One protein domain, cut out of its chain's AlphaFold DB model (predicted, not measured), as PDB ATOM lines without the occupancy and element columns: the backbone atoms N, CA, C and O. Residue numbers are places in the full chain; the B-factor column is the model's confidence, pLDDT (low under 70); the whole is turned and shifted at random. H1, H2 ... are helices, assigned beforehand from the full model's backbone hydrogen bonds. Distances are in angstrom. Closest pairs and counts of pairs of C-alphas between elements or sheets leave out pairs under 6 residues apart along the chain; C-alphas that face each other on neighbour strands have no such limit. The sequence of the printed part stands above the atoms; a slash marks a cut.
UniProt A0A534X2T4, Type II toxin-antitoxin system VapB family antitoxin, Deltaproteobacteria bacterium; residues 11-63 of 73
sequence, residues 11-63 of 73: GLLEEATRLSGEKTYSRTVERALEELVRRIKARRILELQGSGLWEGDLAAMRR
ATOM      1  N   GLY A  11      58.747   0.162  -8.521       98.19
ATOM      2  CA  GLY A  11      58.107   1.327  -7.896       98.19
ATOM      3  C   GLY A  11      57.464   2.294  -8.899       98.19
ATOM      4  O   GLY A  11      56.412   2.861  -8.623       98.19
ATOM      5  N   LEU A  12      58.038   2.434 -10.101       98.06
ATOM      6  CA  LEU A  12      57.441   3.257 -11.160       98.06
ATOM      7  C   LEU A  12      56.171   2.609 -11.725       98.06
ATOM      8  O   LEU A  12      55.215   3.309 -12.046       98.06
ATOM      9  N   LEU A  13      56.174   1.284 -11.883       97.69
ATOM     10  CA  LEU A  13      55.021   0.538 -12.376       97.69
ATOM     11  C   LEU A  13      53.865   0.611 -11.374       97.69
ATOM     12  O   LEU A  13      52.749   0.936 -11.769       97.69
ATOM     13  N   GLU A  14      54.147   0.404 -10.089       98.12
ATOM     14  CA  GLU A  14      53.176   0.546  -9.001       98.12
ATOM     15  C   GLU A  14      52.585   1.955  -8.935       98.12
ATOM     16  O   GLU A  14      51.362   2.130  -8.899       98.12
ATOM     17  N   GLU A  15      53.447   2.974  -8.966       98.31
ATOM     18  CA  GLU A  15      53.020   4.366  -8.947       98.31
ATOM     19  C   GLU A  15      52.139   4.689 -10.157       98.31
ATOM     20  O   GLU A  15      51.052   5.250  -9.996       98.31
ATOM     21  N   ALA A  16      52.560   4.286 -11.358       98.06
ATOM     22  CA  ALA A  16      51.798   4.504 -12.580       98.06
ATOM     23  C   ALA A  16      50.439   3.790 -12.547       98.06
ATOM     24  O   ALA A  16      49.435   4.369 -12.970       98.06
ATOM     25  N   THR A  17      50.362   2.564 -12.027       98.25
ATOM     26  CA  THR A  17      49.100   1.818 -11.897       98.25
ATOM     27  C   THR A  17      48.151   2.513 -10.930       98.25
ATOM     28  O   THR A  17      46.997   2.767 -11.277       98.25
ATOM     29  N   ARG A  18      48.651   2.924  -9.761       98.12
ATOM     30  CA  ARG A  18      47.868   3.664  -8.768       98.12
ATOM     31  C   ARG A  18      47.359   5.002  -9.310       98.12
ATOM     32  O   ARG A  18      46.179   5.301  -9.157       98.12
ATOM     33  N   LEU A  19      48.218   5.793  -9.959       98.19
ATOM     34  CA  LEU A  19      47.852   7.110 -10.502       98.19
ATOM     35  C   LEU A  19      46.924   7.016 -11.719       98.19
ATOM     36  O   LEU A  19      46.078   7.886 -11.918       98.19
ATOM     37  N   SER A  20      47.071   5.979 -12.545       96.38
ATOM     38  CA  SER A  20      46.206   5.773 -13.711       96.38
ATOM     39  C   SER A  20      44.833   5.196 -13.350       96.38
ATOM     40  O   SER A  20      43.904   5.330 -14.154       96.38
ATOM     41  N   GLY A  21      44.693   4.586 -12.166       97.50
ATOM     42  CA  GLY A  21      43.476   3.904 -11.719       97.50
ATOM     43  C   GLY A  21      43.225   2.570 -12.430       97.50
ATOM     44  O   GLY A  21      42.114   2.043 -12.390       97.50
ATOM     45  N   GLU A  22      44.232   2.030 -13.120       98.12
ATOM     46  CA  GLU A  22      44.116   0.754 -13.820       98.12
ATOM     47  C   GLU A  22      44.224  -0.420 -12.836       98.12
ATOM     48  O   GLU A  22      44.939  -0.374 -11.839       98.12
ATOM     49  N   LYS A  23      43.528  -1.517 -13.140       96.31
ATOM     50  CA  LYS A  23      43.489  -2.703 -12.264       96.31
ATOM     51  C   LYS A  23      44.704  -3.618 -12.414       96.31
ATOM     52  O   LYS A  23      44.918  -4.488 -11.579       96.31
ATOM     53  N   THR A  24      45.446  -3.491 -13.515       97.00
ATOM     54  CA  THR A  24      46.558  -4.390 -13.842       97.00
ATOM     55  C   THR A  24      47.746  -3.628 -14.413       97.00
ATOM     56  O   THR A  24      47.597  -2.601 -15.086       97.00
ATOM     57  N   TYR A  25      48.939  -4.184 -14.207       96.44
ATOM     58  CA  TYR A  25      50.173  -3.679 -14.809       96.44
ATOM     59  C   TYR A  25      50.107  -3.704 -16.334       96.44
ATOM     60  O   TYR A  25      50.474  -2.725 -16.976       96.44
ATOM     61  N   SER A  26      49.541  -4.760 -16.922       96.06
ATOM     62  CA  SER A  26      49.361  -4.849 -18.373       96.06
ATOM     63  C   SER A  26      48.519  -3.699 -18.923       96.06
ATOM     64  O   SER A  26      48.922  -3.087 -19.910       96.06
ATOM     65  N   ARG A  27      47.395  -3.350 -18.273       97.44
ATOM     66  CA  ARG A  27      46.573  -2.205 -18.703       97.44
ATOM     67  C   ARG A  27      47.269  -0.868 -18.498       97.44
ATOM     68  O   ARG A  27      47.157   0.007 -19.350       97.44
ATOM     69  N   THR A  28      48.016  -0.731 -17.405       97.75
ATOM     70  CA  THR A  28      48.828   0.464 -17.134       97.75
ATOM     71  C   THR A  28      49.845   0.689 -18.251       97.75
ATOM     72  O   THR A  28      49.927   1.783 -18.807       97.75
ATOM     73  N   VAL A  29      50.588  -0.360 -18.616       96.62
ATOM     74  CA  VAL A  29      51.602  -0.311 -19.675       96.62
ATOM     75  C   VAL A  29      50.958  -0.047 -21.034       96.62
ATOM     76  O   VAL A  29      51.439   0.807 -21.773       96.62
ATOM     77  N   GLU A  30      49.855  -0.722 -21.358       96.81
ATOM     78  CA  GLU A  30      49.132  -0.516 -22.617       96.81
ATOM     79  C   GLU A  30      48.655   0.934 -22.765       96.81
ATOM     80  O   GLU A  30      48.992   1.592 -23.748       96.81
ATOM     81  N   ARG A  31      47.985   1.480 -21.744       97.38
ATOM     82  CA  ARG A  31      47.525   2.874 -21.739       97.38
ATOM     83  C   ARG A  31      48.682   3.872 -21.834       97.38
ATOM     84  O   ARG A  31      48.572   4.877 -22.535       97.38
ATOM     85  N   ALA A  32      49.796   3.612 -21.147       97.12
ATOM     86  CA  ALA A  32      50.982   4.463 -21.231       97.12
ATOM     87  C   ALA A  32      51.580   4.475 -22.649       97.12
ATOM     88  O   ALA A  32      51.964   5.536 -23.149       97.12
ATOM     89  N   LEU A  33      51.625   3.318 -23.318       97.00
ATOM     90  CA  LEU A  33      52.100   3.200 -24.698       97.00
ATOM     91  C   LEU A  33      51.152   3.882 -25.691       97.00
ATOM     92  O   LEU A  33      51.622   4.597 -26.575       97.00
ATOM     93  N   GLU A  34      49.836   3.718 -25.537       97.56
ATOM     94  CA  GLU A  34      48.831   4.407 -26.358       97.56
ATOM     95  C   GLU A  34      48.991   5.930 -26.285       97.56
ATOM     96  O   GLU A  34      49.052   6.609 -27.313       97.56
ATOM     97  N   GLU A  35      49.125   6.466 -25.071       97.31
ATOM     98  CA  GLU A  35      49.303   7.897 -24.836       97.31
ATOM     99  C   GLU A  35      50.640   8.402 -25.401       97.31
ATOM    100  O   GLU A  35      50.695   9.462 -26.032       97.31
ATOM    101  N   LEU A  36      51.721   7.629 -25.252       97.00
ATOM    102  CA  LEU A  36      53.016   7.952 -25.849       97.00
ATOM    103  C   LEU A  36      52.921   8.033 -27.378       97.00
ATOM    104  O   LEU A  36      53.336   9.033 -27.972       97.00
ATOM    105  N   VAL A  37      52.336   7.017 -28.017       96.94
ATOM    106  CA  VAL A  37      52.143   6.978 -29.473       96.94
ATOM    107  C   VAL A  37      51.276   8.149 -29.927       96.94
ATOM    108  O   VAL A  37      51.621   8.828 -30.896       96.94
ATOM    109  N   ARG A  38      50.182   8.437 -29.212       96.38
ATOM    110  CA  ARG A  38      49.302   9.577 -29.498       96.38
ATOM    111  C   ARG A  38      50.065  10.899 -29.451       96.38
ATOM    112  O   ARG A  38      49.948  11.691 -30.383       96.38
ATOM    113  N   ARG A  39      50.883  11.126 -28.419       95.81
ATOM    114  CA  ARG A  39      51.698  12.346 -28.270       95.81
ATOM    115  C   ARG A  39      52.746  12.496 -29.364       95.81
ATOM    116  O   ARG A  39      53.004  13.615 -29.802       95.81
ATOM    117  N   ILE A  40      53.362  11.396 -29.791       94.12
ATOM    118  CA  ILE A  40      54.336  11.406 -30.890       94.12
ATOM    119  C   ILE A  40      53.635  11.757 -32.206       94.12
ATOM    120  O   ILE A  40      54.082  12.657 -32.911       94.12
ATOM    121  N   LYS A  41      52.495  11.119 -32.504       92.00
ATOM    122  CA  LYS A  41      51.701  11.429 -33.704       92.00
ATOM    123  C   LYS A  41      51.213  12.877 -33.712       92.00
ATOM    124  O   LYS A  41      51.316  13.537 -34.736       92.00
ATOM    125  N   ALA A  42      50.733  13.381 -32.575       91.62
ATOM    126  CA  ALA A  42      50.282  14.764 -32.449       91.62
ATOM    127  C   ALA A  42      51.420  15.763 -32.695       91.62
ATOM    128  O   ALA A  42      51.215  16.752 -33.389       91.62
ATOM    129  N   ARG A  43      52.635  15.484 -32.200       91.44
ATOM    130  CA  ARG A  43      53.820  16.322 -32.456       91.44
ATOM    131  C   ARG A  43      54.145  16.477 -33.938       91.44
ATOM    132  O   ARG A  43      54.703  17.501 -34.314       91.44
ATOM    133  N   ARG A  44      53.749  15.519 -34.775       85.94
ATOM    134  CA  ARG A  44      53.964  15.575 -36.220       85.94
ATOM    135  C   ARG A  44      53.267  16.755 -36.897       85.94
ATOM    136  O   ARG A  44      53.711  17.195 -37.945       85.94
ATOM    137  N   ILE A  45      52.238  17.330 -36.269       85.12
ATOM    138  CA  ILE A  45      51.611  18.567 -36.755       85.12
ATOM    139  C   ILE A  45      52.606  19.734 -36.841       85.12
ATOM    140  O   ILE A  45      52.446  20.611 -37.681       85.12
ATOM    141  N   LEU A  46      53.651  19.731 -36.007       84.69
ATOM    142  CA  LEU A  46      54.690  20.758 -36.026       84.69
ATOM    143  C   LEU A  46      55.548  20.682 -37.295       84.69
ATOM    144  O   LEU A  46      56.079  21.704 -37.713       84.69
ATOM    145  N   GLU A  47      55.631  19.519 -37.952       86.06
ATOM    146  CA  GLU A  47      56.294  19.382 -39.261       86.06
ATOM    147  C   GLU A  47      55.561  20.171 -40.360       86.06
ATOM    148  O   GLU A  47      56.158  20.511 -41.375       86.06
ATOM    149  N   LEU A  48      54.276  20.488 -40.161       84.81
ATOM    150  CA  LEU A  48      53.477  21.279 -41.101       84.81
ATOM    151  C   LEU A  48      53.709  22.791 -40.932       84.81
ATOM    152  O   LEU A  48      53.219  23.592 -41.727       84.81
ATOM    153  N   GLN A  49      54.438  23.219 -39.894       82.25
ATOM    154  CA  GLN A  49      54.751  24.632 -39.708       82.25
ATOM    155  C   GLN A  49      55.654  25.118 -40.850       82.25
ATOM    156  O   GLN A  49      56.745  24.602 -41.060       82.25
ATOM    157  N   GLY A  50      55.213  26.150 -41.573       80.75
ATOM    158  CA  GLY A  50      55.986  26.727 -42.677       80.75
ATOM    159  C   GLY A  50      55.994  25.880 -43.952       80.75
ATOM    160  O   GLY A  50      56.623  26.277 -44.924       80.75
ATOM    161  N   SER A  51      55.260  24.762 -43.991       88.12
ATOM    162  CA  SER A  51      55.153  23.917 -45.187       88.12
ATOM    163  C   SER A  51      54.250  24.506 -46.278       88.12
ATOM    164  O   SER A  51      54.113  23.910 -47.341       88.12
ATOM    165  N   GLY A  52      53.574  25.628 -46.002       86.00
ATOM    166  CA  GLY A  52      52.612  26.252 -46.917       86.00
ATOM    167  C   GLY A  52      51.284  25.498 -47.060       86.00
ATOM    168  O   GLY A  52      50.465  25.881 -47.878       86.00
ATOM    169  N   LEU A  53      51.035  24.450 -46.263       86.62
ATOM    170  CA  LEU A  53      49.807  23.637 -46.357       86.62
ATOM    171  C   LEU A  53      48.533  24.350 -45.884       86.62
ATOM    172  O   LEU A  53      47.435  23.831 -46.073       86.62
ATOM    173  N   TRP A  54      48.671  25.495 -45.220       85.25
ATOM    174  CA  TRP A  54      47.547  26.282 -44.741       85.25
ATOM    175  C   TRP A  54      47.616  27.686 -45.332       85.25
ATOM    176  O   TRP A  54      48.620  28.381 -45.172       85.25
ATOM    177  N   GLU A  55      46.526  28.093 -45.975       88.38
ATOM    178  CA  GLU A  55      46.355  29.406 -46.587       88.38
ATOM    179  C   GLU A  55      45.168  30.117 -45.921       88.38
ATOM    180  O   GLU A  55      44.073  29.558 -45.812       88.38
ATOM    181  N   GLY A  56      45.379  31.347 -45.446       88.75
ATOM    182  CA  GLY A  56      44.336  32.155 -44.815       88.75
ATOM    183  C   GLY A  56      44.879  33.334 -44.004       88.75
ATOM    184  O   GLY A  56      46.066  33.401 -43.686       88.75
ATOM    185  N   ASP A  57      43.996  34.265 -43.639       89.00
ATOM    186  CA  ASP A  57      44.295  35.355 -42.705       89.00
ATOM    187  C   ASP A  57      43.687  35.047 -41.328       89.00
ATOM    188  O   ASP A  57      42.467  35.062 -41.133       89.00
ATOM    189  N   LEU A  58      44.558  34.778 -40.351       89.06
ATOM    190  CA  LEU A  58      44.149  34.471 -38.980       89.06
ATOM    191  C   LEU A  58      43.398  35.628 -38.309       89.06
ATOM    192  O   LEU A  58      42.469  35.362 -37.541       89.06
ATOM    193  N   ALA A  59      43.773  36.881 -38.582       90.56
ATOM    194  CA  ALA A  59      43.135  38.044 -37.972       90.56
ATOM    195  C   ALA A  59      41.692  38.194 -38.473       90.56
ATOM    196  O   ALA A  59      40.774  38.416 -37.675       90.56
ATOM    197  N   ALA A  60      41.475  37.981 -39.776       91.88
ATOM    198  CA  ALA A  60      40.146  37.981 -40.378       91.88
ATOM    199  C   ALA A  60      39.259  36.860 -39.807       91.88
ATOM    200  O   ALA A  60      38.129  37.117 -39.389       91.88
ATOM    201  N   MET A  61      39.780  35.630 -39.711       91.75
ATOM    202  CA  MET A  61      39.024  34.479 -39.195       91.75
ATOM    203  C   MET A  61      38.631  34.633 -37.722       91.75
ATOM    204  O   MET A  61      37.528  34.252 -37.325       91.75
ATOM    205  N   ARG A  62      39.520  35.202 -36.900       93.62
ATOM    206  CA  ARG A  62      39.249  35.453 -35.477       93.62
ATOM    207  C   ARG A  62      38.374  36.677 -35.239       93.62
ATOM    208  O   ARG A  62      37.817  36.806 -34.150       93.62
ATOM    209  N   ARG A  63      38.193  37.527 -36.259       92.25
ATOM    210  CA  ARG A  63      37.564  38.853 -36.144       92.25
ATOM    211  C   ARG A  63      38.295  39.710 -35.114       92.25
ATOM    212  O   ARG A  63      37.670  40.383 -34.289       92.25
TER     213      ARG A  63
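AT A GLANCE: This is residues 11 to 63 of the 73 residues of the protein "Type II toxin-antitoxin system VapB family antitoxin" of Deltaproteobacteria bacterium (UniProt A0A534X2T4). Start at residue 11: a short helix, H1, packs across the beginning of one long helix, H2, which then sticks out alone from residue 33 onward. Past its far end a bare link leads to a tiny helix, H3, that touches neither. The 53 printed residues, with three named helices in the order H1, H2, H3, are all helix in class and extended, with a radius of gyration of the C-alphas of 18.8 A and spans of 50 by 24 by 15 A.

HOW THE PARTS SIT: Look first at H1, residues 11 to 20, and H2, residues 25 to 48: they touch, about perpendicular at 77 degrees. H2 touches H1 with residues 25 to 28 alone; the closest C-alphas, of Thr 17 and Thr 28, are 5.4 A apart. H3, residues 58 to 62, is apart from both. Every O i to N i+4 pair is within hydrogen-bond range in H1 and H3, and 16 of 20 in H2.

IN THESE COORDINATES: Find C-alpha 11 at (58.107, 1.327, -7.896), where H1 begins. H2 runs 36.4 A from C-alpha 25 at (50.173, -3.679, -14.809). H3 ends at C-alpha 62, (39.249, 35.453, -35.477).

THE WHOLE: The farthest C-alphas, of Gly 11 and Ala 60, are 52.2 A apart. The printed part has no cut, no long link and no residue under pLDDT 70.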